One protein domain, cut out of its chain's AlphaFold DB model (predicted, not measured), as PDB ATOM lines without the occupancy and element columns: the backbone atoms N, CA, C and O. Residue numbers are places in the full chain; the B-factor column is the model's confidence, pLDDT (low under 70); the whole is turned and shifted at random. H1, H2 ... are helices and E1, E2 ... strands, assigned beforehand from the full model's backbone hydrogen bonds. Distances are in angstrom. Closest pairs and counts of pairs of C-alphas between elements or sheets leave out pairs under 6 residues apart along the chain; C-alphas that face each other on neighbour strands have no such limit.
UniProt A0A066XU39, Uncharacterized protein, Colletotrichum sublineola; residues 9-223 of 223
ATOM      1  N   GLU A   9     158.868 153.912 222.683       85.94
ATOM      2  CA  GLU A   9     159.968 153.078 223.183       85.94
ATOM      3  C   GLU A   9     160.235 153.211 224.691       85.94
ATOM      4  O   GLU A   9     160.983 152.394 225.237       85.94
ATOM      5  N   ASP A  10     159.617 154.214 225.325       87.12
ATOM      6  CA  ASP A  10     159.621 154.466 226.767       87.12
ATOM      7  C   ASP A  10     158.418 153.819 227.474       87.12
ATOM      8  O   ASP A  10     158.253 153.997 228.680       87.12
ATOM      9  N   LEU A  11     157.563 153.079 226.752       90.50
ATOM     10  CA  LEU A  11     156.356 152.475 227.323       90.50
ATOM     11  C   LEU A  11     156.689 151.534 228.483       90.50
ATOM     12  O   LEU A  11     156.167 151.717 229.577       90.50
ATOM     13  N   ILE A  12     157.550 150.546 228.213       93.12
ATOM     14  CA  ILE A  12     158.079 149.580 229.184       93.12
ATOM     15  C   ILE A  12     159.598 149.652 229.136       93.12
ATOM     16  O   ILE A  12     160.175 149.518 228.053       93.12
ATOM     17  N   ILE A  13     160.232 149.804 230.301       91.94
ATOM     18  CA  ILE A  13     161.685 149.936 230.435       91.94
ATOM     19  C   ILE A  13     162.239 148.821 231.318       91.94
ATOM     20  O   ILE A  13     162.006 148.794 232.528       91.94
ATOM     21  N   PHE A  14     163.057 147.949 230.728       91.88
ATOM     22  CA  PHE A  14     163.824 146.957 231.481       91.88
ATOM     23  C   PHE A  14     165.181 147.493 231.916       91.88
ATOM     24  O   PHE A  14     165.857 148.223 231.187       91.88
ATOM     25  N   ASP A  15     165.609 147.060 233.095       90.75
ATOM     26  CA  ASP A  15     166.952 147.292 233.606       90.75
ATOM     27  C   ASP A  15     167.590 145.980 234.094       90.75
ATOM     28  O   ASP A  15     167.017 144.891 234.005       90.75
ATOM     29  N   LYS A  16     168.815 146.079 234.612       90.81
ATOM     30  CA  LYS A  16     169.592 144.931 235.102       90.81
ATOM     31  C   LYS A  16     168.914 144.135 236.230       90.81
ATOM     32  O   LYS A  16     169.312 143.002 236.467       90.81
ATOM     33  N   ALA A  17     167.936 144.710 236.931       90.25
ATOM     34  CA  ALA A  17     167.207 144.070 238.022       90.25
ATOM     35  C   ALA A  17     165.961 143.301 237.548       90.25
ATOM     36  O   ALA A  17     165.257 142.727 238.380       90.25
ATOM     37  N   TYR A  18     165.688 143.263 236.238       93.25
ATOM     38  CA  TYR A  18     164.505 142.621 235.667       93.25
ATOM     39  C   TYR A  18     164.269 141.198 236.200       93.25
ATOM     40  O   TYR A  18     163.204 140.923 236.751       93.25
ATOM     41  N   LEU A  19     165.271 140.310 236.091       92.94
ATOM     42  CA  LEU A  19     165.142 138.902 236.487       92.94
ATOM     43  C   LEU A  19     164.789 138.747 237.973       92.94
ATOM     44  O   LEU A  19     163.891 137.974 238.320       92.94
ATOM     45  N   ASP A  20     165.462 139.497 238.845       90.56
ATOM     46  CA  ASP A  20     165.222 139.455 240.289       90.56
ATOM     47  C   ASP A  20     163.801 139.922 240.623       90.56
ATOM     48  O   ASP A  20     163.105 139.312 241.442       90.56
ATOM     49  N   ARG A  21     163.340 140.980 239.948       89.38
ATOM     50  CA  ARG A  21     162.019 141.568 240.171       89.38
ATOM     51  C   ARG A  21     160.899 140.643 239.732       89.38
ATOM     52  O   ARG A  21     160.030 140.354 240.551       89.38
ATOM     53  N   VAL A  22     160.935 140.111 238.509       90.62
ATOM     54  CA  VAL A  22     159.889 139.178 238.051       90.62
ATOM     55  C   VAL A  22     159.897 137.872 238.847       90.62
ATOM     56  O   VAL A  22     158.837 137.318 239.143       90.62
ATOM     57  N   THR A  23     161.070 137.411 239.296       89.19
ATOM     58  CA  THR A  23     161.182 136.223 240.157       89.19
ATOM     59  C   THR A  23     160.557 136.454 241.532       89.19
ATOM     60  O   THR A  23     159.830 135.594 242.032       89.19
ATOM     61  N   ASN A  24     160.804 137.608 242.158       85.75
ATOM     62  CA  ASN A  24     160.170 137.958 243.429       85.75
ATOM     63  C   ASN A  24     158.663 138.172 243.268       85.75
ATOM     64  O   ASN A  24     157.879 137.697 244.088       85.75
ATOM     65  N   ARG A  25     158.253 138.810 242.174       85.88
ATOM     66  CA  ARG A  25     156.850 139.058 241.849       85.88
ATOM     67  C   ARG A  25     156.057 137.767 241.681       85.88
ATOM     68  O   ARG A  25     154.977 137.658 242.249       85.88
ATOM     69  N   ARG A  26     156.630 136.745 241.033       86.31
ATOM     70  CA  ARG A  26     156.037 135.398 240.943       86.31
ATOM     71  C   ARG A  26     155.742 134.785 242.317       86.31
ATOM     72  O   ARG A  26     154.708 134.143 242.490       86.31
ATOM     73  N   LYS A  27     156.625 134.983 243.306       82.31
ATOM     74  CA  LYS A  27     156.400 134.490 244.681       82.31
ATOM     75  C   LYS A  27     155.203 135.189 245.328       82.31
ATOM     76  O   LYS A  27     154.318 134.513 245.837       82.31
ATOM     77  N   ILE A  28     155.154 136.520 245.239       77.50
ATOM     78  CA  ILE A  28     154.073 137.340 245.811       77.50
ATOM     79  C   ILE A  28     152.731 137.008 245.151       77.50
ATOM     80  O   ILE A  28     151.725 136.834 245.841       77.50
ATOM     81  N   LEU A  29     152.732 136.886 243.821       76.06
ATOM     82  CA  LEU A  29     151.567 136.531 243.017       76.06
ATOM     83  C   LEU A  29     150.965 135.208 243.469       76.06
ATOM     84  O   LEU A  29     149.791 135.172 243.813       76.06
ATOM     85  N   LYS A  30     151.782 134.155 243.571       76.50
ATOM     86  CA  LYS A  30     151.319 132.825 243.988       76.50
ATOM     87  C   LYS A  30     150.558 132.840 245.320       76.50
ATOM     88  O   LYS A  30     149.676 132.011 245.528       76.50
ATOM     89  N   GLU A  31     150.899 133.760 246.214       72.31
ATOM     90  CA  GLU A  31     150.311 133.865 247.549       72.31
ATOM     91  C   GLU A  31     149.107 134.821 247.612       72.31
ATOM     92  O   GLU A  31     148.292 134.704 248.526       72.31
ATOM     93  N   ASN A  32     148.967 135.757 246.660       74.00
ATOM     94  CA  ASN A  32     148.026 136.880 246.772       74.00
ATOM     95  C   ASN A  32     147.282 137.259 245.476       74.00
ATOM     96  O   ASN A  32     146.712 138.349 245.441       74.00
ATOM     97  N   THR A  33     147.238 136.415 244.433       69.69
ATOM     98  CA  THR A  33     146.700 136.765 243.094       69.69
ATOM     99  C   THR A  33     145.391 137.562 243.131       69.69
ATOM    100  O   THR A  33     145.300 138.609 242.500       69.69
ATOM    101  N   THR A  34     144.394 137.129 243.907       70.88
ATOM    102  CA  THR A  34     143.069 137.782 243.960       70.88
ATOM    103  C   THR A  34     143.058 139.145 244.652       70.88
ATOM    104  O   THR A  34     142.089 139.886 244.515       70.88
ATOM    105  N   LYS A  35     144.108 139.486 245.406       72.31
ATOM    106  CA  LYS A  35     144.256 140.789 246.070       72.31
ATOM    107  C   LYS A  35     145.012 141.802 245.218       72.31
ATOM    108  O   LYS A  35     144.825 142.995 245.408       72.31
ATOM    109  N   VAL A  36     145.877 141.325 244.326       73.12
ATOM    110  CA  VAL A  36     146.836 142.165 243.588       73.12
ATOM    111  C   VAL A  36     146.524 142.266 242.099       73.12
ATOM    112  O   VAL A  36     147.113 143.104 241.424       73.12
ATOM    113  N   ALA A  37     145.617 141.427 241.586       82.19
ATOM    114  CA  ALA A  37     145.177 141.420 240.199       82.19
ATOM    115  C   ALA A  37     143.654 141.254 240.103       82.19
ATOM    116  O   ALA A  37     143.063 140.388 240.752       82.19
ATOM    117  N   GLY A  38     143.018 142.045 239.241       86.31
ATOM    118  CA  GLY A  38     141.585 141.939 238.977       86.31
ATOM    119  C   GLY A  38     141.208 142.541 237.632       86.31
ATOM    120  O   GLY A  38     141.848 143.491 237.188       86.31
ATOM    121  N   ALA A  39     140.174 141.986 237.002       91.19
ATOM    122  CA  ALA A  39     139.588 142.488 235.764       91.19
ATOM    123  C   ALA A  39     138.058 142.426 235.838       91.19
ATOM    124  O   ALA A  39     137.481 141.412 236.235       91.19
ATOM    125  N   LEU A  40     137.403 143.512 235.437       93.31
ATOM    126  CA  LEU A  40     135.968 143.570 235.180       93.31
ATOM    127  C   LEU A  40     135.679 143.120 233.740       93.31
ATOM    128  O   LEU A  40     136.547 143.280 232.879       93.31
ATOM    129  N   PRO A  41     134.462 142.626 233.434       93.38
ATOM    130  CA  PRO A  41     134.105 142.191 232.080       93.38
ATOM    131  C   PRO A  41     134.373 143.250 231.002       93.38
ATOM    132  O   PRO A  41     134.875 142.934 229.928       93.38
ATOM    133  N   GLU A  42     134.106 144.519 231.311       92.44
ATOM    134  CA  GLU A  42     134.358 145.651 230.414       92.44
ATOM    135  C   GLU A  42     135.851 145.933 230.148       92.44
ATOM    136  O   GLU A  42     136.182 146.586 229.163       92.44
ATOM    137  N   GLY A  43     136.758 145.433 230.996       92.38
ATOM    138  CA  GLY A  43     138.207 145.576 230.841       92.38
ATOM    139  C   GLY A  43     138.873 144.452 230.049       92.38
ATOM    140  O   GLY A  43     140.025 144.603 229.646       92.38
ATOM    141  N   ILE A  44     138.167 143.344 229.793       95.25
ATOM    142  CA  ILE A  44     138.710 142.180 229.073       95.25
ATOM    143  C   ILE A  44     139.208 142.552 227.664       95.25
ATOM    144  O   ILE A  44     140.324 142.157 227.327       95.25
ATOM    145  N   PRO A  45     138.480 143.349 226.849       96.75
ATOM    146  CA  PRO A  45     138.980 143.750 225.534       96.75
ATOM    147  C   PRO A  45     140.309 144.510 225.610       96.75
ATOM    148  O   PRO A  45     141.236 144.196 224.870       96.75
ATOM    149  N   ALA A  46     140.431 145.460 226.546       96.69
ATOM    150  CA  ALA A  46     141.658 146.236 226.731       96.69
ATOM    151  C   ALA A  46     142.818 145.354 227.221       96.69
ATOM    152  O   ALA A  46     143.964 145.546 226.816       96.69
ATOM    153  N   LEU A  47     142.529 144.362 228.073       96.69
ATOM    154  CA  LEU A  47     143.516 143.390 228.547       96.69
ATOM    155  C   LEU A  47     144.032 142.517 227.401       96.69
ATOM    156  O   LEU A  47     145.237 142.300 227.294       96.69
ATOM    157  N   HIS A  48     143.139 142.046 226.533       97.19
ATOM    158  CA  HIS A  48     143.497 141.247 225.362       97.19
ATOM    159  C   HIS A  48     144.323 142.052 224.359       97.19
ATOM    160  O   HIS A  48     145.331 141.556 223.861       97.19
ATOM    161  N   GLU A  49     143.949 143.305 224.107       97.56
ATOM    162  CA  GLU A  49     144.740 144.194 223.262       97.56
ATOM    163  C   GLU A  49     146.131 144.445 223.857       97.56
ATOM    164  O   GLU A  49     147.134 144.285 223.164       97.56
ATOM    165  N   THR A  50     146.208 144.754 225.156       96.62
ATOM    166  CA  THR A  50     147.486 144.930 225.866       96.62
ATOM    167  C   THR A  50     148.355 143.676 225.764       96.62
ATOM    168  O   THR A  50     149.546 143.776 225.473       96.62
ATOM    169  N   TRP A  51     147.765 142.492 225.956       97.25
ATOM    170  CA  TRP A  51     148.445 141.207 225.797       97.25
ATOM    171  C   TRP A  51     149.043 141.050 224.401       97.25
ATOM    172  O   TRP A  51     150.246 140.820 224.256       97.25
ATOM    173  N   THR A  52     148.206 141.188 223.373       97.19
ATOM    174  CA  THR A  52     148.619 140.992 221.985       97.19
ATOM    175  C   THR A  52     149.684 142.005 221.590       97.19
ATOM    176  O   THR A  52     150.715 141.597 221.054       97.19
ATOM    177  N   TYR A  53     149.498 143.283 221.923       96.25
ATOM    178  CA  TYR A  53     150.460 144.337 221.622       96.25
ATOM    179  C   TYR A  53     151.814 144.082 222.292       96.25
ATOM    180  O   TYR A  53     152.850 144.076 221.622       96.25
ATOM    181  N   LEU A  54     151.832 143.807 223.602       96.62
ATOM    182  CA  LEU A  54     153.083 143.598 224.329       96.62
ATOM    183  C   LEU A  54     153.831 142.353 223.844       96.62
ATOM    184  O   LEU A  54     155.030 142.436 223.574       96.62
ATOM    185  N   LEU A  55     153.146 141.214 223.710       97.50
ATOM    186  CA  LEU A  55     153.805 139.941 223.411       97.50
ATOM    187  C   LEU A  55     154.079 139.727 221.918       97.50
ATOM    188  O   LEU A  55     155.037 139.040 221.577       97.50
ATOM    189  N   SER A  56     153.275 140.300 221.021       96.38
ATOM    190  CA  SER A  56     153.362 140.013 219.577       96.38
ATOM    191  C   SER A  56     154.041 141.115 218.768       96.38
ATOM    192  O   SER A  56     154.470 140.861 217.637       96.38
ATOM    193  N   GLU A  57     154.141 142.324 219.328       94.31
ATOM    194  CA  GLU A  57     154.647 143.501 218.621       94.31
ATOM    195  C   GLU A  57     155.750 144.206 219.409       94.31
ATOM    196  O   GLU A  57     156.888 144.276 218.948       94.31
ATOM    197  N   TYR A  58     155.441 144.700 220.609       95.94
ATOM    198  CA  TYR A  58     156.312 145.622 221.329       95.94
ATOM    199  C   TYR A  58     157.575 144.947 221.875       95.94
ATOM    200  O   TYR A  58     158.686 145.323 221.498       95.94
ATOM    201  N   LEU A  59     157.439 143.943 222.751       97.06
ATOM    202  CA  LEU A  59     158.580 143.375 223.480       97.06
ATOM    203  C   LEU A  59     159.610 142.697 222.555       97.06
ATOM    204  O   LEU A  59     160.794 143.022 222.688       97.06
ATOM    205  N   PRO A  60     159.222 141.831 221.592       97.12
ATOM    206  CA  PRO A  60     160.187 141.206 220.684       97.12
ATOM    207  C   PRO A  60     160.901 142.206 219.768       97.12
ATOM    208  O   PRO A  60     162.060 142.004 219.422       97.12
ATOM    209  N   MET A  61     160.231 143.296 219.374       95.31
ATOM    210  CA  MET A  61     160.825 144.325 218.517       95.31
ATOM    211  C   MET A  61     161.745 145.266 219.303       95.31
ATOM    212  O   MET A  61     162.824 145.620 218.830       95.31
ATOM    213  N   ARG A  62     161.333 145.672 220.510       95.56
ATOM    214  CA  ARG A  62     162.060 146.631 221.353       95.56
ATOM    215  C   ARG A  62     163.259 146.007 222.069       95.56
ATOM    216  O   ARG A  62     164.259 146.699 222.282       95.56
ATOM    217  N   TYR A  63     163.153 144.730 222.441       96.81
ATOM    218  CA  TYR A  63     164.163 143.982 223.195       96.81
ATOM    219  C   TYR A  63     164.424 142.593 222.575       96.81
ATOM    220  O   TYR A  63     164.241 141.573 223.246       96.81
ATOM    221  N   PRO A  64     164.908 142.519 221.318       97.12
ATOM    222  CA  PRO A  64     165.058 141.259 220.573       97.12
ATOM    223  C   PRO A  64     166.085 140.285 221.173       97.12
ATOM    224  O   PRO A  64     166.114 139.109 220.824       97.12
ATOM    225  N   THR A  65     166.953 140.758 222.071       96.62
ATOM    226  CA  THR A  65     167.898 139.909 222.814       96.62
ATOM    227  C   THR A  65     167.266 139.245 224.039       96.62
ATOM    228  O   THR A  65     167.799 138.254 224.531       96.62
ATOM    229  N   MET A  66     166.156 139.788 224.546       97.19
ATOM    230  CA  MET A  66     165.427 139.264 225.705       97.19
ATOM    231  C   MET A  66     164.207 138.456 225.278       97.19
ATOM    232  O   MET A  66     163.877 137.463 225.928       97.19
ATOM    233  N   PHE A  67     163.553 138.868 224.189       98.12
ATOM    234  CA  PHE A  67     162.302 138.280 223.741       98.12
ATOM    235  C   PHE A  67     162.305 137.993 222.245       98.12
ATOM    236  O   PHE A  67     162.821 138.776 221.451       98.12
ATOM    237  N   SER A  68     161.674 136.892 221.850       98.31
ATOM    238  CA  SER A  68     161.462 136.559 220.441       98.31
ATOM    239  C   SER A  68     160.107 135.903 220.217       98.31
ATOM    240  O   SER A  68     159.424 135.497 221.156       98.31
ATOM    241  N   LEU A  69     159.734 135.783 218.947       98.44
ATOM    242  CA  LEU A  69     158.591 134.993 218.508       98.44
ATOM    243  C   LEU A  69     159.073 133.693 217.860       98.44
ATOM    244  O   LEU A  69     160.156 133.658 217.273       98.44
ATOM    245  N   SER A  70     158.262 132.641 217.948       97.56
ATOM    246  CA  SER A  70     158.407 131.443 217.115       97.56
ATOM    247  C   SER A  70     158.254 131.775 215.623       97.56
ATOM    248  O   SER A  70     157.723 132.827 215.264       97.56
ATOM    249  N   GLU A  71     158.690 130.870 214.739       96.44
ATOM    250  CA  GLU A  71     158.603 131.067 213.278       96.44
ATOM    251  C   GLU A  71     157.164 131.312 212.796       96.44
ATOM    252  O   GLU A  71     156.925 132.174 211.952       96.44
ATOM    253  N   ASP A  72     156.195 130.600 213.375       96.56
ATOM    254  CA  ASP A  72     154.760 130.772 213.119       96.56
ATOM    255  C   ASP A  72     154.136 131.962 213.871       96.56
ATOM    256  O   ASP A  72     152.949 132.246 213.708       96.56
ATOM    257  N   ARG A  73     154.928 132.657 214.699       96.94
ATOM    258  CA  ARG A  73     154.533 133.771 215.574       96.94
ATOM    259  C   ARG A  73     153.421 133.440 216.577       96.94
ATOM    260  O   ARG A  73     152.846 134.351 217.173       96.94
ATOM    261  N   ALA A  74     153.133 132.161 216.807       97.12
ATOM    262  CA  ALA A  74     152.120 131.724 217.765       97.12
ATOM    263  C   ALA A  74     152.624 131.747 219.218       97.12
ATOM    264  O   ALA A  74     151.829 131.776 220.158       97.12
ATOM    265  N   THR A  75     153.945 131.729 219.414       98.00
ATOM    266  CA  THR A  75     154.578 131.641 220.732       98.00
ATOM    267  C   THR A  75     155.544 132.796 220.951       98.00
ATOM    268  O   THR A  75     156.475 133.001 220.176       98.00
ATOM    269  N   PHE A  76     155.346 133.514 222.049       98.56
ATOM    270  CA  PHE A  76     156.297 134.455 222.621       98.56
ATOM    271  C   PHE A  76     157.284 133.718 223.526       98.56
ATOM    272  O   PHE A  76     156.882 132.894 224.348       98.56
ATOM    273  N   GLN A  77     158.570 134.029 223.401       98.31
ATOM    274  CA  GLN A  77     159.646 133.450 224.199       98.31
ATOM    275  C   GLN A  77     160.347 134.535 225.008       98.31
ATOM    276  O   GLN A  77     160.817 135.521 224.450       98.31
ATOM    277  N   ASN A  78     160.456 134.319 226.318       97.75
ATOM    278  CA  ASN A  78     161.262 135.121 227.226       97.75
ATOM    279  C   ASN A  78     162.550 134.369 227.570       97.75
ATOM    280  O   ASN A  78     162.549 133.464 228.406       97.75
ATOM    281  N   HIS A  79     163.658 134.773 226.949       97.38
ATOM    282  CA  HIS A  79     164.969 134.123 227.084       97.38
ATOM    283  C   HIS A  79     165.619 134.346 228.446       97.38
ATOM    284  O   HIS A  79     166.521 133.610 228.836       97.38
ATOM    285  N   ILE A  80     165.160 135.349 229.195       96.44
ATOM    286  CA  ILE A  80     165.705 135.667 230.516       96.44
ATOM    287  C   ILE A  80     165.109 134.750 231.584       96.44
ATOM    288  O   ILE A  80     165.816 134.291 232.479       96.44
ATOM    289  N   THR A  81     163.809 134.466 231.491       94.69
ATOM    290  CA  THR A  81     163.106 133.594 232.447       94.69
ATOM    291  C   THR A  81     162.938 132.157 231.952       94.69
ATOM    292  O   THR A  81     162.553 131.295 232.741       94.69
ATOM    293  N   ASN A  82     163.248 131.886 230.678       95.38
ATOM    294  CA  ASN A  82     162.985 130.627 229.969       95.38
ATOM    295  C   ASN A  82     161.498 130.229 229.955       95.38
ATOM    296  O   ASN A  82     161.160 129.046 229.936       95.38
ATOM    297  N   ILE A  83     160.603 131.218 229.973       95.31
ATOM    298  CA  ILE A  83     159.153 131.015 229.892       95.31
ATOM    299  C   ILE A  83     158.683 131.322 228.478       95.31
ATOM    300  O   ILE A  83     159.160 132.254 227.833       95.31
ATOM    301  N   SER A  84     157.729 130.530 227.998       97.12
ATOM    302  CA  SER A  84     157.029 130.776 226.741       97.12
ATOM    303  C   SER A  84     155.543 130.983 227.001       97.12
ATOM    304  O   SER A  84     154.970 130.326 227.869       97.12
ATOM    305  N   LEU A  85     154.931 131.897 226.252       97.88
ATOM    306  CA  LEU A  85     153.515 132.246 226.345       97.88
ATOM    307  C   LEU A  85     152.883 132.229 224.947       97.88
ATOM    308  O   LEU A  85     153.572 132.534 223.971       97.88
ATOM    309  N   PRO A  86     151.587 131.905 224.814       97.75
ATOM    310  CA  PRO A  86     150.888 132.084 223.549       97.75
ATOM    311  C   PRO A  86     150.767 133.576 223.213       97.75
ATOM    312  O   PRO A  86     150.538 134.408 224.089       97.75
ATOM    313  N   THR A  87     150.870 133.933 221.935       96.56
ATOM    314  CA  THR A  87     150.588 135.310 221.482       96.56
ATOM    315  C   THR A  87     149.091 135.631 221.479       96.56
ATOM    316  O   THR A  87     148.696 136.795 221.524       96.56
ATOM    317  N   THR A  88     148.246 134.599 221.502       97.06
ATOM    318  CA  THR A  88     146.799 134.726 221.714       97.06
ATOM    319  C   THR A  88     146.490 134.846 223.212       97.06
ATOM    320  O   THR A  88     147.014 134.042 223.988       97.06
ATOM    321  N   PRO A  89     145.660 135.818 223.635       96.31
ATOM    322  CA  PRO A  89     145.317 135.999 225.040       96.31
ATOM    323  C   PRO A  89     144.536 134.793 225.599       96.31
ATOM    324  O   PRO A  89     143.671 134.254 224.903       96.31
ATOM    325  N   PRO A  90     144.813 134.366 226.846       95.06
ATOM    326  CA  PRO A  90     144.015 133.359 227.546       95.06
ATOM    327  C   PRO A  90     142.549 133.781 227.726       95.06
ATOM    328  O   PRO A  90     142.269 134.960 227.912       95.06
ATOM    329  N   GLU A  91     141.623 132.814 227.759       92.62
ATOM    330  CA  GLU A  91     140.202 133.088 228.051       92.62
ATOM    331  C   GLU A  91     139.978 133.593 229.485       92.62
ATOM    332  O   GLU A  91     139.112 134.434 229.721       92.62
ATOM    333  N   ASP A  92     140.751 133.077 230.446       93.12
ATOM    334  CA  ASP A  92     140.699 133.530 231.833       93.12
ATOM    335  C   ASP A  92     141.547 134.805 232.021       93.12
ATOM    336  O   ASP A  92     142.781 134.749 231.899       93.12
ATOM    337  N   PRO A  93     140.933 135.949 232.380       91.75
ATOM    338  CA  PRO A  93     141.657 137.204 232.540       91.75
ATOM    339  C   PRO A  93     142.654 137.174 233.705       91.75
ATOM    340  O   PRO A  93     143.647 137.900 233.668       91.75
ATOM    341  N   HIS A  94     142.448 136.333 234.727       89.50
ATOM    342  CA  HIS A  94     143.409 136.209 235.825       89.50
ATOM    343  C   HIS A  94     144.708 135.552 235.362       89.50
ATOM    344  O   HIS A  94     145.790 136.032 235.703       89.50
ATOM    345  N   THR A  95     144.608 134.513 234.531       91.56
ATOM    346  CA  THR A  95     145.763 133.888 233.878       91.56
ATOM    347  C   THR A  95     146.524 134.898 233.012       91.56
ATOM    348  O   THR A  95     147.752 134.965 233.086       91.56
ATOM    349  N   ALA A  96     145.812 135.730 232.242       93.25
ATOM    350  CA  ALA A  96     146.428 136.775 231.423       93.25
ATOM    351  C   ALA A  96     147.149 137.838 232.275       93.25
ATOM    352  O   ALA A  96     148.323 138.128 232.044       93.25
ATOM    353  N   LEU A  97     146.486 138.382 233.302       90.69
ATOM    354  CA  LEU A  97     147.074 139.372 234.212       90.69
ATOM    355  C   LEU A  97     148.288 138.820 234.962       90.69
ATOM    356  O   LEU A  97     149.297 139.511 235.089       90.69
ATOM    357  N   GLN A  98     148.217 137.574 235.433       89.25
ATOM    358  CA  GLN A  98     149.337 136.933 236.111       89.25
ATOM    359  C   GLN A  98     150.532 136.774 235.167       89.25
ATOM    360  O   GLN A  98     151.643 137.159 235.518       89.25
ATOM    361  N   ALA A  99     150.320 136.241 233.962       92.19
ATOM    362  CA  ALA A  99     151.406 136.019 233.014       92.19
ATOM    363  C   ALA A  99     152.026 137.336 232.511       92.19
ATOM    364  O   ALA A  99     153.254 137.429 232.431       92.19
ATOM    365  N   LEU A 100     151.218 138.374 232.259       93.12
ATOM    366  CA  LEU A 100     151.737 139.720 231.990       93.12
ATOM    367  C   LEU A 100     152.534 140.239 233.175       93.12
ATOM    368  O   LEU A 100     153.636 140.741 232.993       93.12
ATOM    369  N   GLY A 101     152.026 140.035 234.384       88.81
ATOM    370  CA  GLY A 101     152.672 140.486 235.597       88.81
ATOM    371  C   GLY A 101     153.960 139.765 235.986       88.81
ATOM    372  O   GLY A 101     154.755 140.282 236.769       88.81
ATOM    373  N   GLU A 102     154.174 138.568 235.451       89.88
ATOM    374  CA  GLU A 102     155.431 137.823 235.553       89.88
ATOM    375  C   GLU A 102     156.373 138.092 234.369       89.88
ATOM    376  O   GLU A 102     157.532 137.676 234.401       89.88
ATOM    377  N   THR A 103     155.891 138.776 233.329       93.88
ATOM    378  CA  THR A 103     156.660 139.099 232.121       93.88
ATOM    379  C   THR A 103     157.138 140.541 232.133       93.88
ATOM    380  O   THR A 103     158.307 140.794 231.848       93.88
ATOM    381  N   VAL A 104     156.259 141.475 232.483       91.75
ATOM    382  CA  VAL A 104     156.538 142.898 232.614       91.75
ATOM    383  C   VAL A 104     156.557 143.247 234.096       91.75
ATOM    384  O   VAL A 104     155.675 142.863 234.856       91.75
ATOM    385  N   GLU A 105     157.618 143.924 234.519       88.81
ATOM    386  CA  GLU A 105     157.851 144.226 235.933       88.81
ATOM    387  C   GLU A 105     157.043 145.424 236.457       88.81
ATOM    388  O   GLU A 105     156.946 145.601 237.677       88.81
ATOM    389  N   ASP A 106     156.475 146.213 235.547       90.62
ATOM    390  CA  ASP A 106     155.649 147.376 235.839       90.62
ATOM    391  C   ASP A 106     154.312 146.973 236.476       90.62
ATOM    392  O   ASP A 106     153.728 145.928 236.170       90.62
ATOM    393  N   ASP A 107     153.797 147.845 237.339       89.69
ATOM    394  CA  ASP A 107     152.383 147.802 237.710       89.69
ATOM    395  C   ASP A 107     151.563 148.398 236.560       89.69
ATOM    396  O   ASP A 107     152.012 149.340 235.908       89.69
ATOM    397  N   MET A 108     150.374 147.860 236.287       90.69
ATOM    398  CA  MET A 108     149.567 148.277 235.133       90.69
ATOM    399  C   MET A 108     148.102 148.414 235.495       90.69
ATOM    400  O   MET A 108     147.499 147.457 235.983       90.69
ATOM    401  N   PHE A 109     147.515 149.572 235.198       93.62
ATOM    402  CA  PHE A 109     146.076 149.806 235.251       93.62
ATOM    403  C   PHE A 109     145.537 150.014 233.835       93.62
ATOM    404  O   PHE A 109     146.105 150.767 233.047       93.62
ATOM    405  N   LEU A 110     144.411 149.378 233.526       95.25
ATOM    406  CA  LEU A 110     143.646 149.637 232.311       95.25
ATOM    407  C   LEU A 110     142.476 150.539 232.662       95.25
ATOM    408  O   LEU A 110     141.631 150.181 233.490       95.25
ATOM    409  N   LEU A 111     142.447 151.714 232.043       96.12
ATOM    410  CA  LEU A 111     141.426 152.722 232.269       96.12
ATOM    411  C   LEU A 111     140.517 152.820 231.046       96.12
ATOM    412  O   LEU A 111     140.983 153.090 229.941       96.12
ATOM    413  N   VAL A 112     139.218 152.641 231.249       94.38
ATOM    414  CA  VAL A 112     138.204 152.826 230.204       94.38
ATOM    415  C   VAL A 112     137.493 154.153 230.428       94.38
ATOM    416  O   VAL A 112     137.198 154.532 231.564       94.38
ATOM    417  N   GLU A 113     137.252 154.874 229.339       93.06
ATOM    418  CA  GLU A 113     136.524 156.137 229.358       93.06
ATOM    419  C   GLU A 113     135.029 155.899 229.620       93.06
ATOM    420  O   GLU A 113     134.401 154.996 229.070       93.06
ATOM    421  N   THR A 114     134.466 156.724 230.492       91.81
ATOM    422  CA  THR A 114     133.068 156.729 230.931       91.81
ATOM    423  C   THR A 114     132.549 158.171 230.897       91.81
ATOM    424  O   THR A 114     133.360 159.103 230.907       91.81
ATOM    425  N   PRO A 115     131.225 158.406 230.890       93.12
ATOM    426  CA  PRO A 115     130.680 159.764 230.924       93.12
ATOM    427  C   PRO A 115     131.161 160.603 232.123       93.12
ATOM    428  O   PRO A 115     131.255 161.824 232.021       93.12
ATOM    429  N   GLU A 116     131.488 159.961 233.247       92.44
ATOM    430  CA  GLU A 116     131.945 160.602 234.484       92.44
ATOM    431  C   GLU A 116     133.477 160.753 234.581       92.44
ATOM    432  O   GLU A 116     133.976 161.344 235.541       92.44
ATOM    433  N   GLY A 117     134.240 160.234 233.614       91.69
ATOM    434  CA  GLY A 117     135.705 160.252 233.622       91.69
ATOM    435  C   GLY A 117     136.311 158.912 233.212       91.69
ATOM    436  O   GLY A 117     135.777 158.222 232.354       91.69
ATOM    437  N   HIS A 118     137.434 158.519 233.810       92.06
ATOM    438  CA  HIS A 118     138.069 157.229 233.523       92.06
ATOM    439  C   HIS A 118     137.877 156.260 234.689       92.06
ATOM    440  O   HIS A 118     138.112 156.615 235.844       92.06
ATOM    441  N   ARG A 119     137.488 155.023 234.381       92.00
ATOM    442  CA  ARG A 119     137.332 153.942 235.356       92.00
ATOM    443  C   ARG A 119     138.475 152.945 235.210       92.00
ATOM    444  O   ARG A 119     138.718 152.458 234.111       92.00
ATOM    445  N   ALA A 120     139.133 152.595 236.314       91.12
ATOM    446  CA  ALA A 120     140.060 151.468 236.344       91.12
ATOM    447  C   ALA A 120     139.271 150.150 236.292       91.12
ATOM    448  O   ALA A 120     138.467 149.868 237.183       91.12
ATOM    449  N   VAL A 121     139.471 149.375 235.227       88.69
ATOM    450  CA  VAL A 121     138.688 148.160 234.924       88.69
ATOM    451  C   VAL A 121     139.524 146.890 234.951       88.69
ATOM    452  O   VAL A 121     138.971 145.806 235.106       88.69
ATOM    453  N   ALA A 122     140.843 147.015 234.851       80.12
ATOM    454  CA  ALA A 122     141.771 145.959 235.207       80.12
ATOM    455  C   ALA A 122     142.992 146.570 235.884       80.12
ATOM    456  O   ALA A 122     143.390 147.689 235.554       80.12
ATOM    457  N   LEU A 123     143.568 145.856 236.841       82.31
ATOM    458  CA  LEU A 123     144.729 146.335 237.570       82.31
ATOM    459  C   LEU A 123     145.674 145.206 237.917       82.31
ATOM    460  O   LEU A 123     145.265 144.055 238.097       82.31
ATOM    461  N   PHE A 124     146.925 145.600 238.098       72.25
ATOM    462  CA  PHE A 124     147.945 144.777 238.691       72.25
ATOM    463  C   PHE A 124     148.903 145.624 239.539       72.25
ATOM    464  O   PHE A 124     149.713 146.364 238.986       72.25
ATOM    465  N   SER A 125     148.809 145.521 240.871       73.62
ATOM    466  CA  SER A 125     149.711 146.210 241.808       73.62
ATOM    467  C   SER A 125     149.948 145.376 243.081       73.62
ATOM    468  O   SER A 125     148.995 145.059 243.793       73.62
ATOM    469  N   PRO A 126     151.197 144.973 243.380       58.44
ATOM    470  CA  PRO A 126     151.504 144.018 244.431       58.44
ATOM    471  C   PRO A 126     151.873 144.687 245.756       58.44
ATOM    472  O   PRO A 126     152.016 143.979 246.747       58.44
ATOM    473  N   ASN A 127     152.056 146.011 245.788       61.69
ATOM    474  CA  ASN A 127     152.601 146.711 246.948       61.69
ATOM    475  C   ASN A 127     151.827 147.993 247.257       61.69
ATOM    476  O   ASN A 127     151.831 148.916 246.447       61.69
ATOM    477  N   ASP A 128     151.317 148.097 248.485       61.47
ATOM    478  CA  ASP A 128     150.924 149.368 249.094       61.47
ATOM    479  C   ASP A 128     151.752 149.603 250.366       61.47
ATOM    480  O   ASP A 128     151.994 148.681 251.145       61.47
ATOM    481  N   LEU A 129     152.250 150.826 250.536       61.59
ATOM    482  CA  LEU A 129     153.078 151.250 251.674       61.59
ATOM    483  C   LEU A 129     152.551 152.539 252.325       61.59
ATOM    484  O   LEU A 129     153.204 153.072 253.230       61.59
ATOM    485  N   HIS A 130     151.417 153.058 251.847       70.19
ATOM    486  CA  HIS A 130     150.819 154.285 252.359       70.19
ATOM    487  C   HIS A 130     150.129 154.048 253.700       70.19
ATOM    488  O   HIS A 130     149.759 152.927 254.043       70.19
ATOM    489  N   ILE A 131     150.001 155.128 254.469       70.88
ATOM    490  CA  ILE A 131     149.255 155.148 255.728       70.88
ATOM    491  C   ILE A 131     147.915 155.825 255.456       70.88
ATOM    492  O   ILE A 131     147.890 156.916 254.879       70.88
ATOM    493  N   TYR A 132     146.825 155.195 255.887       75.19
ATOM    494  CA  TYR A 132     145.466 155.712 255.739       75.19
ATOM    495  C   TYR A 132     144.844 156.075 257.093       75.19
ATOM    496  O   TYR A 132     145.330 155.695 258.162       75.19
ATOM    497  N   ASP A 133     143.741 156.824 257.046       64.75
ATOM    498  CA  ASP A 133     142.997 157.220 258.240       64.75
ATOM    499  C   ASP A 133     142.543 155.992 259.045       64.75
ATOM    500  O   ASP A 133     141.743 155.176 258.585       64.75
ATOM    501  N   GLY A 134     143.044 155.888 260.279       66.81
ATOM    502  CA  GLY A 134     142.750 154.790 261.205       66.81
ATOM    503  C   GLY A 134     143.930 153.856 261.489       66.81
ATOM    504  O   GLY A 134     143.857 153.080 262.448       66.81
ATOM    505  N   ASP A 135     145.025 153.960 260.736       71.31
ATOM    506  CA  ASP A 135     146.236 153.181 260.991       71.31
ATOM    507  C   ASP A 135     146.945 153.647 262.275       71.31
ATOM    508  O   ASP A 135     147.134 154.840 262.524       71.31
ATOM    509  N   LYS A 136     147.365 152.690 263.114       69.31
ATOM    510  CA  LYS A 136     148.222 152.970 264.277       69.31
ATOM    511  C   LYS A 136     149.676 152.931 263.842       69.31
ATOM    512  O   LYS A 136     150.132 151.916 263.323       69.31
ATOM    513  N   VAL A 137     150.399 154.012 264.105       70.75
ATOM    514  CA  VAL A 137     151.758 154.207 263.603       70.75
ATOM    515  C   VAL A 137     152.695 154.518 264.762       70.75
ATOM    516  O   VAL A 137     152.376 155.360 265.600       70.75
ATOM    517  N   GLU A 138     153.837 153.836 264.820       74.00
ATOM    518  CA  GLU A 138     154.927 154.189 265.729       74.00
ATOM    519  C   GLU A 138     155.726 155.345 265.115       74.00
ATOM    520  O   GLU A 138     156.195 155.270 263.983       74.00
ATOM    521  N   GLU A 139     155.838 156.468 265.819       76.69
ATOM    522  CA  GLU A 139     156.595 157.612 265.311       76.69
ATOM    523  C   GLU A 139     158.100 157.420 265.516       76.69
ATOM    524  O   GLU A 139     158.535 156.929 266.556       76.69
ATOM    525  N   CYS A 140     158.900 157.914 264.566       76.75
ATOM    526  CA  CYS A 140     160.365 157.938 264.657       76.75
ATOM    527  C   CYS A 140     160.996 156.560 264.926       76.75
ATOM    528  O   CYS A 140     161.897 156.433 265.760       76.75
ATOM    529  N   GLU A 141     160.532 155.543 264.206       82.50
ATOM    530  CA  GLU A 141     161.127 154.211 264.217       82.50
ATOM    531  C   GLU A 141     162.618 154.289 263.857       82.50
ATOM    532  O   GLU A 141     163.030 155.033 262.965       82.50
ATOM    533  N   ASN A 142     163.444 153.489 264.533       82.81
ATOM    534  CA  ASN A 142     164.858 153.400 264.194       82.81
ATOM    535  C   ASN A 142     165.032 152.561 262.917       82.81
ATOM    536  O   ASN A 142     165.044 151.329 262.961       82.81
ATOM    537  N   VAL A 143     165.120 153.243 261.775       87.19
ATOM    538  CA  VAL A 143     165.197 152.610 260.455       87.19
ATOM    539  C   VAL A 143     166.581 152.015 260.203       87.19
ATOM    540  O   VAL A 143     167.601 152.692 260.311       87.19
ATOM    541  N   ASP A 144     166.612 150.758 259.763       91.19
ATOM    542  CA  ASP A 144     167.807 150.141 259.190       91.19
ATOM    543  C   ASP A 144     168.128 150.789 257.832       91.19
ATOM    544  O   ASP A 144     167.535 150.451 256.803       91.19
ATOM    545  N   ILE A 145     169.064 151.743 257.834       92.81
ATOM    546  CA  ILE A 145     169.445 152.533 256.653       92.81
ATOM    547  C   ILE A 145     169.918 151.653 255.492       92.81
ATOM    548  O   ILE A 145     169.658 151.990 254.338       92.81
ATOM    549  N   SER A 146     170.516 150.490 255.772       92.12
ATOM    550  CA  SER A 146     170.974 149.560 254.728       92.12
ATOM    551  C   SER A 146     169.829 149.002 253.871       92.12
ATOM    552  O   SER A 146     170.050 148.522 252.761       92.12
ATOM    553  N   LYS A 147     168.590 149.085 254.371       90.25
ATOM    554  CA  LYS A 147     167.365 148.669 253.675       90.25
ATOM    555  C   LYS A 147     166.536 149.850 253.170       90.25
ATOM    556  O   LYS A 147     165.565 149.640 252.444       90.25
ATOM    557  N   ALA A 148     166.887 151.080 253.541       93.00
ATOM    558  CA  ALA A 148     166.143 152.269 253.155       93.00
ATOM    559  C   ALA A 148     166.440 152.644 251.696       93.00
ATOM    560  O   ALA A 148     167.595 152.783 251.288       93.00
ATOM    561  N   CYS A 149     165.383 152.847 250.909       94.19
ATOM    562  CA  CYS A 149     165.480 153.240 249.506       94.19
ATOM    563  C   CYS A 149     164.572 154.437 249.212       94.19
ATOM    564  O   CYS A 149     163.445 154.504 249.704       94.19
ATOM    565  N   LEU A 150     165.027 155.335 248.339       94.69
ATOM    566  CA  LEU A 150     164.150 156.262 247.639       94.69
ATOM    567  C   LEU A 150     163.355 155.478 246.589       94.69
ATOM    568  O   LEU A 150     163.940 154.883 245.682       94.69
ATOM    569  N   ARG A 151     162.025 155.490 246.714       93.19
ATOM    570  CA  ARG A 151     161.100 154.936 245.721       93.19
ATOM    571  C   ARG A 151     160.667 156.028 244.750       93.19
ATOM    572  O   ARG A 151     160.094 157.031 245.170       93.19
ATOM    573  N   GLN A 152     160.908 155.812 243.463       91.88
ATOM    574  CA  GLN A 152     160.432 156.674 242.380       91.88
ATOM    575  C   GLN A 152     159.607 155.847 241.404       91.88
ATOM    576  O   GLN A 152     159.938 154.696 241.141       91.88
ATOM    577  N   GLU A 153     158.551 156.429 240.856       91.69
ATOM    578  CA  GLU A 153     157.714 155.780 239.850       91.69
ATOM    579  C   GLU A 153     157.767 156.594 238.565       91.69
ATOM    580  O   GLU A 153     157.427 157.779 238.559       91.69
ATOM    581  N   LEU A 154     158.211 155.960 237.482       91.31
ATOM    582  CA  LEU A 154     158.013 156.475 236.137       91.31
ATOM    583  C   LEU A 154     156.634 156.022 235.665       91.31
ATOM    584  O   LEU A 154     156.370 154.829 235.540       91.31
ATOM    585  N   GLN A 155     155.768 157.004 235.449       92.38
ATOM    586  CA  GLN A 155     154.360 156.825 235.130       92.38
ATOM    587  C   GLN A 155     154.115 157.141 233.654       92.38
ATOM    588  O   GLN A 155     154.399 158.256 233.216       92.38
ATOM    589  N   THR A 156     153.581 156.182 232.896       92.38
ATOM    590  CA  THR A 156     153.275 156.348 231.464       92.38
ATOM    591  C   THR A 156     151.792 156.116 231.200       92.38
ATOM    592  O   THR A 156     151.203 155.176 231.722       92.38
ATOM    593  N   LEU A 157     151.168 156.985 230.397       93.94
ATOM    594  CA  LEU A 157     149.777 156.832 229.962       93.94
ATOM    595  C   LEU A 157     149.743 156.673 228.445       93.94
ATOM    596  O   LEU A 157     150.051 157.617 227.717       93.94
ATOM    597  N   THR A 158     149.330 155.499 227.978       93.38
ATOM    598  CA  THR A 158     149.307 155.160 226.552       93.38
ATOM    599  C   THR A 158     147.907 154.769 226.132       93.38
ATOM    600  O   THR A 158     147.312 153.858 226.701       93.38
ATOM    601  N   ARG A 159     147.365 155.457 225.124       94.69
ATOM    602  CA  ARG A 159     146.075 155.090 224.541       94.69
ATOM    603  C   ARG A 159     146.253 153.882 223.625       94.69
ATOM    604  O   ARG A 159     147.059 153.928 222.698       94.69
ATOM    605  N   LEU A 160     145.484 152.838 223.890       94.69
ATOM    606  CA  LEU A 160     145.408 151.632 223.087       94.69
ATOM    607  C   LEU A 160     144.625 151.915 221.786       94.69
ATOM    608  O   LEU A 160     143.563 152.542 221.854       94.69
ATOM    609  N   PRO A 161     145.151 151.545 220.606       92.88
ATOM    610  CA  PRO A 161     144.575 151.929 219.316       92.88
ATOM    611  C   PRO A 161     143.217 151.288 218.987       92.88
ATOM    612  O   PRO A 161     142.392 151.955 218.365       92.88
ATOM    613  N   GLU A 162     142.967 150.038 219.381       94.75
ATOM    614  CA  GLU A 162     141.742 149.299 219.038       94.75
ATOM    615  C   GLU A 162     140.608 149.621 220.017       94.75
ATOM    616  O   GLU A 162     139.509 150.004 219.616       94.75
ATOM    617  N   THR A 163     140.862 149.490 221.322       95.88
ATOM    618  CA  THR A 163     139.834 149.699 222.354       95.88
ATOM    619  C   THR A 163     139.698 151.152 222.790       95.88
ATOM    620  O   THR A 163     138.705 151.513 223.421       95.88
ATOM    621  N   GLY A 164     140.694 151.996 222.508       95.56
ATOM    622  CA  GLY A 164     140.740 153.379 222.979       95.56
ATOM    623  C   GLY A 164     141.000 153.528 224.483       95.56
ATOM    624  O   GLY A 164     141.088 154.666 224.953       95.56
ATOM    625  N   ALA A 165     141.131 152.421 225.225       96.50
ATOM    626  CA  ALA A 165     141.443 152.418 226.650       96.50
ATOM    627  C   ALA A 165     142.857 152.959 226.912       96.50
ATOM    628  O   ALA A 165     143.707 152.990 226.025       96.50
ATOM    629  N   ILE A 166     143.123 153.404 228.136       96.00
ATOM    630  CA  ILE A 166     144.442 153.890 228.544       96.00
ATOM    631  C   ILE A 166     145.149 152.793 229.336       96.00
ATOM    632  O   ILE A 166     144.678 152.390 230.399       96.00
ATOM    633  N   LEU A 167     146.303 152.353 228.838       95.19
ATOM    634  CA  LEU A 167     147.290 151.603 229.600       95.19
ATOM    635  C   LEU A 167     148.094 152.591 230.451       95.19
ATOM    636  O   LEU A 167     148.862 153.397 229.921       95.19
ATOM    637  N   PHE A 168     147.891 152.536 231.762       94.75
ATOM    638  CA  PHE A 168     148.626 153.317 232.746       94.75
ATOM    639  C   PHE A 168     149.670 152.423 233.429       94.75
ATOM    640  O   PHE A 168     149.304 151.551 234.217       94.75
ATOM    641  N   SER A 169     150.950 152.615 233.100       92.69
ATOM    642  CA  SER A 169     152.072 151.813 233.611       92.69
ATOM    643  C   SER A 169     152.864 152.556 234.685       92.69
ATOM    644  O   SER A 169     153.046 153.774 234.596       92.69
ATOM    645  N   PHE A 170     153.384 151.815 235.667       91.75
ATOM    646  CA  PHE A 170     154.245 152.327 236.733       91.75
ATOM    647  C   PHE A 170     155.531 151.501 236.827       91.75
ATOM    648  O   PHE A 170     155.575 150.428 237.442       91.75
ATOM    649  N   LYS A 171     156.623 152.042 236.293       92.00
ATOM    650  CA  LYS A 171     157.959 151.482 236.490       92.00
ATOM    651  C   LYS A 171     158.541 152.024 237.793       92.00
ATOM    652  O   LYS A 171     158.905 153.195 237.904       92.00
ATOM    653  N   THR A 172     158.632 151.158 238.800       90.31
ATOM    654  CA  THR A 172     159.185 151.526 240.111       90.31
ATOM    655  C   THR A 172     160.710 151.401 240.124       90.31
ATOM    656  O   THR A 172     161.259 150.339 239.833       90.31
ATOM    657  N   TYR A 173     161.413 152.450 240.533       90.94
ATOM    658  CA  TYR A 173     162.840 152.455 240.839       90.94
ATOM    659  C   TYR A 173     163.043 152.529 242.351       90.94
ATOM    660  O   TYR A 173     162.348 153.271 243.045       90.94
ATOM    661  N   LEU A 174     163.996 151.745 242.849       91.12
ATOM    662  CA  LEU A 174     164.420 151.758 244.244       91.12
ATOM    663  C   LEU A 174     165.909 152.079 244.272       91.12
ATOM    664  O   LEU A 174     166.720 151.272 243.818       91.12
ATOM    665  N   THR A 175     166.248 153.253 244.794       93.44
ATOM    666  CA  THR A 175     167.633 153.715 244.907       93.44
ATOM    667  C   THR A 175     168.027 153.719 246.382       93.44
ATOM    668  O   THR A 175     167.386 154.434 247.156       93.44
ATOM    669  N   PRO A 176     169.044 152.950 246.810       96.12
ATOM    670  CA  PRO A 176     169.479 152.934 248.204       96.12
ATOM    671  C   PRO A 176     169.839 154.335 248.709       96.12
ATOM    672  O   PRO A 176     170.543 155.085 248.033       96.12
ATOM    673  N   ILE A 177     169.397 154.676 249.920       96.94
ATOM    674  CA  ILE A 177     169.679 155.982 250.543       96.94
ATOM    675  C   ILE A 177     171.192 156.218 250.683       96.94
ATOM    676  O   ILE A 177     171.675 157.329 250.461       96.94
ATOM    677  N   GLU A 178     171.959 155.162 250.960       97.06
ATOM    678  CA  GLU A 178     173.425 155.215 251.023       97.06
ATOM    679  C   GLU A 178     174.054 155.646 249.692       97.06
ATOM    680  O   GLU A 178     175.031 156.398 249.674       97.06
ATOM    681  N   GLN A 179     173.482 155.198 248.568       96.44
ATOM    682  CA  GLN A 179     173.960 155.569 247.240       96.44
ATOM    683  C   GLN A 179     173.720 157.059 246.978       96.44
ATOM    684  O   GLN A 179     174.645 157.754 246.570       96.44
ATOM    685  N   ILE A 180     172.521 157.565 247.281       96.31
ATOM    686  CA  ILE A 180     172.169 158.982 247.086       96.31
ATOM    687  C   ILE A 180     173.094 159.885 247.902       96.31
ATOM    688  O   ILE A 180     173.616 160.880 247.395       96.31
ATOM    689  N   LYS A 181     173.354 159.504 249.158       96.69
ATOM    690  CA  LYS A 181     174.304 160.219 250.012       96.69
ATOM    691  C   LYS A 181     175.713 160.211 249.418       96.69
ATOM    692  O   LYS A 181     176.356 161.254 249.359       96.69
ATOM    693  N   LYS A 182     176.190 159.051 248.953       97.12
ATOM    694  CA  LYS A 182     177.514 158.904 248.329       97.12
ATOM    695  C   LYS A 182     177.668 159.748 247.058       97.12
ATOM    696  O   LYS A 182     178.770 160.207 246.773       97.12
ATOM    697  N   GLU A 183     176.586 159.950 246.314       97.12
ATOM    698  CA  GLU A 183     176.544 160.803 245.119       97.12
ATOM    699  C   GLU A 183     176.505 162.308 245.449       97.12
ATOM    700  O   GLU A 183     176.668 163.130 244.552       97.12
ATOM    701  N   GLY A 184     176.367 162.675 246.729       96.81
ATOM    702  CA  GLY A 184     176.435 164.056 247.207       96.81
ATOM    703  C   GLY A 184     175.085 164.760 247.340       96.81
ATOM    704  O   GLY A 184     175.067 165.905 247.765       96.81
ATOM    705  N   PHE A 185     173.972 164.079 247.055       97.25
ATOM    706  CA  PHE A 185     172.613 164.648 247.088       97.25
ATOM    707  C   PHE A 185     171.903 164.488 248.441       97.25
ATOM    708  O   PHE A 185     170.674 164.561 248.536       97.25
ATOM    709  N   GLY A 186     172.660 164.168 249.493       97.31
ATOM    710  CA  GLY A 186     172.107 163.878 250.812       97.31
ATOM    711  C   GLY A 186     171.322 165.051 251.412       97.31
ATOM    712  O   GLY A 186     170.148 164.870 251.750       97.31
ATOM    713  N   PRO A 187     171.925 166.251 251.516       97.56
ATOM    714  CA  PRO A 187     171.250 167.434 252.042       97.56
ATOM    715  C   PRO A 187     169.979 167.803 251.268       97.56
ATOM    716  O   PRO A 187     168.939 168.018 251.884       97.56
ATOM    717  N   GLU A 188     170.026 167.793 249.934       96.88
ATOM    718  CA  GLU A 188     168.891 168.157 249.081       96.88
ATOM    719  C   GLU A 188     167.714 167.192 249.251       96.88
ATOM    720  O   GLU A 188     166.557 167.617 249.307       96.88
ATOM    721  N   LEU A 189     167.988 165.887 249.366       96.69
ATOM    722  CA  LEU A 189     166.937 164.906 249.622       96.69
ATOM    723  C   LEU A 189     166.344 165.071 251.028       96.69
ATOM    724  O   LEU A 189     165.129 164.956 251.189       96.69
ATOM    725  N   ALA A 190     167.166 165.359 252.039       96.75
ATOM    726  CA  ALA A 190     166.685 165.591 253.399       96.75
ATOM    727  C   ALA A 190     165.768 166.826 253.475       96.75
ATOM    728  O   ALA A 190     164.694 166.763 254.079       96.75
ATOM    729  N   ASP A 191     166.138 167.912 252.792       95.88
ATOM    730  CA  ASP A 191     165.312 169.117 252.684       95.88
ATOM    731  C   ASP A 191     163.981 168.821 251.973       95.88
ATOM    732  O   ASP A 191     162.921 169.273 252.411       95.88
ATOM    733  N   ALA A 192     164.000 168.002 250.915       94.62
ATOM    734  CA  ALA A 192     162.785 167.576 250.220       94.62
ATOM    735  C   ALA A 192     161.861 166.719 251.107       94.62
ATOM    736  O   ALA A 192     160.643 166.909 251.087       94.62
ATOM    737  N   ILE A 193     162.422 165.805 251.908       94.75
ATOM    738  CA  ILE A 193     161.667 164.976 252.862       94.75
ATOM    739  C   ILE A 193     160.990 165.859 253.915       94.75
ATOM    740  O   ILE A 193     159.795 165.718 254.169       94.75
ATOM    741  N   GLU A 194     161.713 166.807 254.507       93.88
ATOM    742  CA  GLU A 194     161.147 167.742 255.489       93.88
ATOM    743  C   GLU A 194     160.147 168.716 254.858       93.88
ATOM    744  O   GLU A 194     159.182 169.136 255.508       93.88
ATOM    745  N   GLY A 195     160.324 169.022 253.574       93.50
ATOM    746  CA  GLY A 195     159.367 169.753 252.756       93.50
ATOM    747  C   GLY A 195     157.998 169.074 252.667       93.50
ATOM    748  O   GLY A 195     156.998 169.775 252.536       93.50
ATOM    749  N   LEU A 196     157.901 167.745 252.833       91.94
ATOM    750  CA  LEU A 196     156.604 167.056 252.916       91.94
ATOM    751  C   LEU A 196     155.764 167.541 254.105       91.94
ATOM    752  O   LEU A 196     154.542 167.517 254.028       91.94
ATOM    753  N   LYS A 197     156.412 167.976 255.194       89.38
ATOM    754  CA  LYS A 197     155.747 168.480 256.403       89.38
ATOM    755  C   LYS A 197     155.505 169.985 256.357       89.38
ATOM    756  O   LYS A 197     154.473 170.451 256.825       89.38
ATOM    757  N   HIS A 198     156.465 170.743 255.835       90.06
ATOM    758  CA  HIS A 198     156.444 172.212 255.881       90.06
ATOM    759  C   HIS A 198     155.947 172.868 254.582       90.06
ATOM    760  O   HIS A 198     155.815 174.089 254.524       90.06
ATOM    761  N   GLY A 199     155.714 172.078 253.533       86.38
ATOM    762  CA  GLY A 199     155.268 172.546 252.226       86.38
ATOM    763  C   GLY A 199     153.775 172.875 252.155       86.38
ATOM    764  O   GLY A 199     153.078 173.018 253.154       86.38
ATOM    765  N   ASN A 200     153.267 172.977 250.928       88.06
ATOM    766  CA  ASN A 200     151.872 173.330 250.638       88.06
ATOM    767  C   ASN A 200     150.866 172.176 250.821       88.06
ATOM    768  O   ASN A 200     149.666 172.405 250.702       88.06
ATOM    769  N   ALA A 201     151.342 170.957 251.081       88.88
ATOM    770  CA  ALA A 201     150.525 169.765 251.298       88.88
ATOM    771  C   ALA A 201     151.061 168.961 252.503       88.88
ATOM    772  O   ALA A 201     151.619 167.881 252.309       88.88
ATOM    773  N   PRO A 202     150.932 169.483 253.739       88.19
ATOM    774  CA  PRO A 202     151.535 168.895 254.943       88.19
ATOM    775  C   PRO A 202     151.058 167.466 255.246       88.19
ATOM    776  O   PRO A 202     151.807 166.671 255.816       88.19
ATOM    777  N   ASP A 203     149.850 167.100 254.805       89.12
ATOM    778  CA  ASP A 203     149.302 165.746 254.963       89.12
ATOM    779  C   ASP A 203     150.132 164.684 254.216       89.12
ATOM    780  O   ASP A 203     150.101 163.502 254.566       89.12
ATOM    781  N   MET A 204     150.961 165.092 253.242       90.56
ATOM    782  CA  MET A 204     151.892 164.198 252.542       90.56
ATOM    783  C   MET A 204     152.926 163.569 253.476       90.56
ATOM    784  O   MET A 204     153.385 162.459 253.205       90.56
ATOM    785  N   TRP A 205     153.280 164.242 254.575       91.75
ATOM    786  CA  TRP A 205     154.164 163.686 255.599       91.75
ATOM    787  C   TRP A 205     153.576 162.414 256.224       91.75
ATOM    788  O   TRP A 205     154.280 161.415 256.384       91.75
ATOM    789  N   VAL A 206     152.278 162.425 256.533       89.88
ATOM    790  CA  VAL A 206     151.577 161.268 257.109       89.88
ATOM    791  C   VAL A 206     151.270 160.240 256.028       89.88
ATOM    792  O   VAL A 206     151.632 159.078 256.185       89.88
ATOM    793  N   TYR A 207     150.708 160.673 254.897       87.44
ATOM    794  CA  TYR A 207     150.325 159.802 253.780       87.44
ATOM    795  C   TYR A 207     151.493 158.944 253.263       87.44
ATOM    796  O   TYR A 207     151.342 157.744 253.034       87.44
ATOM    797  N   LYS A 208     152.697 159.527 253.138       90.12
ATOM    798  CA  LYS A 208     153.923 158.807 252.728       90.12
ATOM    799  C   LYS A 208     154.620 158.075 253.883       90.12
ATOM    800  O   LYS A 208     155.697 157.505 253.707       90.12
ATOM    801  N   GLY A 209     154.041 158.116 255.077       89.19
ATOM    802  CA  GLY A 209     154.558 157.477 256.278       89.19
ATOM    803  C   GLY A 209     155.850 158.074 256.828       89.19
ATOM    804  O   GLY A 209     156.506 157.414 257.630       89.19
ATOM    805  N   ALA A 210     156.212 159.300 256.440       90.75
ATOM    806  CA  ALA A 210     157.432 159.971 256.891       90.75
ATOM    807  C   ALA A 210     157.451 160.217 258.410       90.75
ATOM    808  O   ALA A 210     158.524 160.321 258.997       90.75
ATOM    809  N   VAL A 211     156.288 160.185 259.072       91.25
ATOM    810  CA  VAL A 211     156.172 160.106 260.542       91.25
ATOM    811  C   VAL A 211     156.996 158.965 261.160       91.25
ATOM    812  O   VAL A 211     157.531 159.136 262.254       91.25
ATOM    813  N   ARG A 212     157.141 157.829 260.459       89.31
ATOM    814  CA  ARG A 212     157.917 156.663 260.914       89.31
ATOM    815  C   ARG A 212     159.401 156.846 260.651       89.31
ATOM    816  O   ARG A 212     160.209 156.794 261.565       89.31
ATOM    817  N   TRP A 213     159.749 157.066 259.384       91.69
ATOM    818  CA  TRP A 213     161.119 156.918 258.887       91.69
ATOM    819  C   TRP A 213     161.857 158.244 258.669       91.69
ATOM    820  O   TRP A 213     163.085 158.256 258.580       91.69
ATOM    821  N   GLY A 214     161.136 159.364 258.576       93.06
ATOM    822  CA  GLY A 214     161.670 160.642 258.101       93.06
ATOM    823  C   GLY A 214     162.825 161.162 258.945       93.06
ATOM    824  O   GLY A 214     163.849 161.559 258.399       93.06
ATOM    825  N   LYS A 215     162.705 161.088 260.277       93.69
ATOM    826  CA  LYS A 215     163.747 161.562 261.196       93.69
ATOM    827  C   LYS A 215     165.068 160.807 261.008       93.69
ATOM    828  O   LYS A 215     166.081 161.433 260.708       93.69
ATOM    829  N   SER A 216     165.054 159.479 261.140       93.56
ATOM    830  CA  SER A 216     166.262 158.647 261.039       93.56
ATOM    831  C   SER A 216     166.935 158.762 259.672       93.56
ATOM    832  O   SER A 216     168.160 158.837 259.586       93.56
ATOM    833  N   VAL A 217     166.142 158.820 258.598       95.19
ATOM    834  CA  VAL A 217     166.670 158.967 257.236       95.19
ATOM    835  C   VAL A 217     167.307 160.347 257.039       95.19
ATOM    836  O   VAL A 217     168.427 160.417 256.538       95.19
ATOM    837  N   CYS A 218     166.661 161.438 257.468       96.19
ATOM    838  CA  CYS A 218     167.225 162.788 257.351       96.19
ATOM    839  C   CYS A 218     168.503 162.974 258.182       96.19
ATOM    840  O   CYS A 218     169.450 163.598 257.704       96.19
ATOM    841  N   GLU A 219     168.556 162.422 259.400       95.69
ATOM    842  CA  GLU A 219     169.762 162.447 260.240       95.69
ATOM    843  C   GLU A 219     170.934 161.742 259.547       95.69
ATOM    844  O   GLU A 219     172.031 162.295 259.484       95.69
ATOM    845  N   TYR A 220     170.701 160.566 258.952       96.38
ATOM    846  CA  TYR A 220     171.727 159.862 258.184       96.38
ATOM    847  C   TYR A 220     172.163 160.641 256.939       96.38
ATOM    848  O   TYR A 220     173.359 160.760 256.678       96.38
ATOM    849  N   LEU A 221     171.220 161.175 256.159       96.88
ATOM    850  CA  LEU A 221     171.514 161.882 254.909       96.88
ATOM    851  C   LEU A 221     172.423 163.105 255.112       96.88
ATOM    852  O   LEU A 221     173.221 163.413 254.228       96.88
ATOM    853  N   ARG A 222     172.333 163.768 256.274       95.94
ATOM    854  CA  ARG A 222     173.126 164.960 256.622       95.94
ATOM    855  C   ARG A 222     174.404 164.672 257.421       95.94
ATOM    856  O   ARG A 222     175.127 165.615 257.743       95.94
ATOM    857  N   SER A 223     174.657 163.412 257.779       93.88
ATOM    858  CA  SER A 223     175.803 163.016 258.612       93.88
ATOM    859  C   SER A 223     177.126 162.913 257.854       93.88
ATOM    860  O   SER A 223     177.102 162.864 256.606       93.88
TER     861      SER A 223
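Overview. This is residues 9 to 223 of the 223 residues of an uncharacterized protein of Colletotrichum sublineola (UniProt A0A066XU39). Two lobes sit at the two ends of one long hairpin, E7 and E8. The larger lobe is a strongly twisted sheet with H2 and H3 over one face, H1 beside H3 and a small sheet E2 E3 E4 under the far part of H2; the smaller lobe is helical, H4 to H7, and the link 125 to 148 also runs between the lobes. The printed part has 215 residues, with seven named helices and eight named strands in the order H1 E1 H2 E2 E3 E4 H3 E5 E6 E7 E8 H4 H5 H6 H7, class mixed. Both sheets are antiparallel, ordered E1 E6 E5 E8 E7 and E2 E3 E4. It is only just compact, close to loose, with a radius of gyration of the C-alphas of 19.9 A and spans of 60 by 42 by 31 A.

Along the chain. Find C-alpha 149 at (165.480, 153.240, 249.506), where E7, residues 149 to 159, begins its 31.7 A; E8, 166 to 176, returns over 31.8 A. The other strands of this sheet are E5, 107 to 114, E6, 117 to 124, which bends by 56 degrees at residue 121, and E1, 37 to 39. The small sheet is E2, 67 to 69, E3, 75 to 78, and E4, 83 to 86. H1, 18 to 36, starts at (164.505, 142.621, 235.667); H2, 41 to 62, is 30.3 A long, and H3 is 93 to 103. H4, 177 to 182, H5, 186 to 198, H6, 204 to 207, and H7, 210 to 221, ending at (171.514, 161.882, 254.909), complete the set.

Arrangement. In the large sheet look for N 154 and O 171 of hairpin E7 and E8 at 2.9 A, N 109 and O 168 of E5 and E8 at 2.8 A, N 110 and O 122 of hairpin E5 and E6 at 2.8 A, and N 123 and O 38 of E6 and E1 at 2.9 A. H2, H3 and H4 on one face of it make two layers; H2's height over the sheet is 8.8 A, H3's 8.4 A. H2 touches H3, Ile 44 to Pro 93, C-alphas 6.7 A apart, at a shallow tilt of 27 degrees, the same way. H1 touches H3, C-alphas of Val 22 and Glu 102 5.3 A apart, and only grazes the sheet. H2 is also over E2, E3 and E4, a meander, each strand the antiparallel neighbour of the one before; N 77 and O 68 are 2.8 A apart, N 76 and O 85 2.8 A. H5 touches H7, C-alphas of Gly 186 and Leu 221 4.6 A apart, opposite ways at a shallow tilt of 26 degrees. H5 and H6 touch only at the corner, C-alphas of Leu 196 and Trp 205 5.0 A apart. Every O i to N i+4 pair is within hydrogen-bond range in H3 and H4, but 11 of 15 in H1, 12 of 18 in H2, 8 of 9 in H5 and 6 of 8 in H7; H6 is too short for such a pair.

Size, cuts and confidence. The C-alphas of Asp 72 and Ser 223, the two farthest apart, are 59.6 A apart. The printed part has no cut and ends at residue 223, the chain's last. The link from E6 to E7, 24 residues, is long. Mean pLDDT of the printed part is 90.5; residues 33, 126 to 129, 133 to 134 and 136 are under 70.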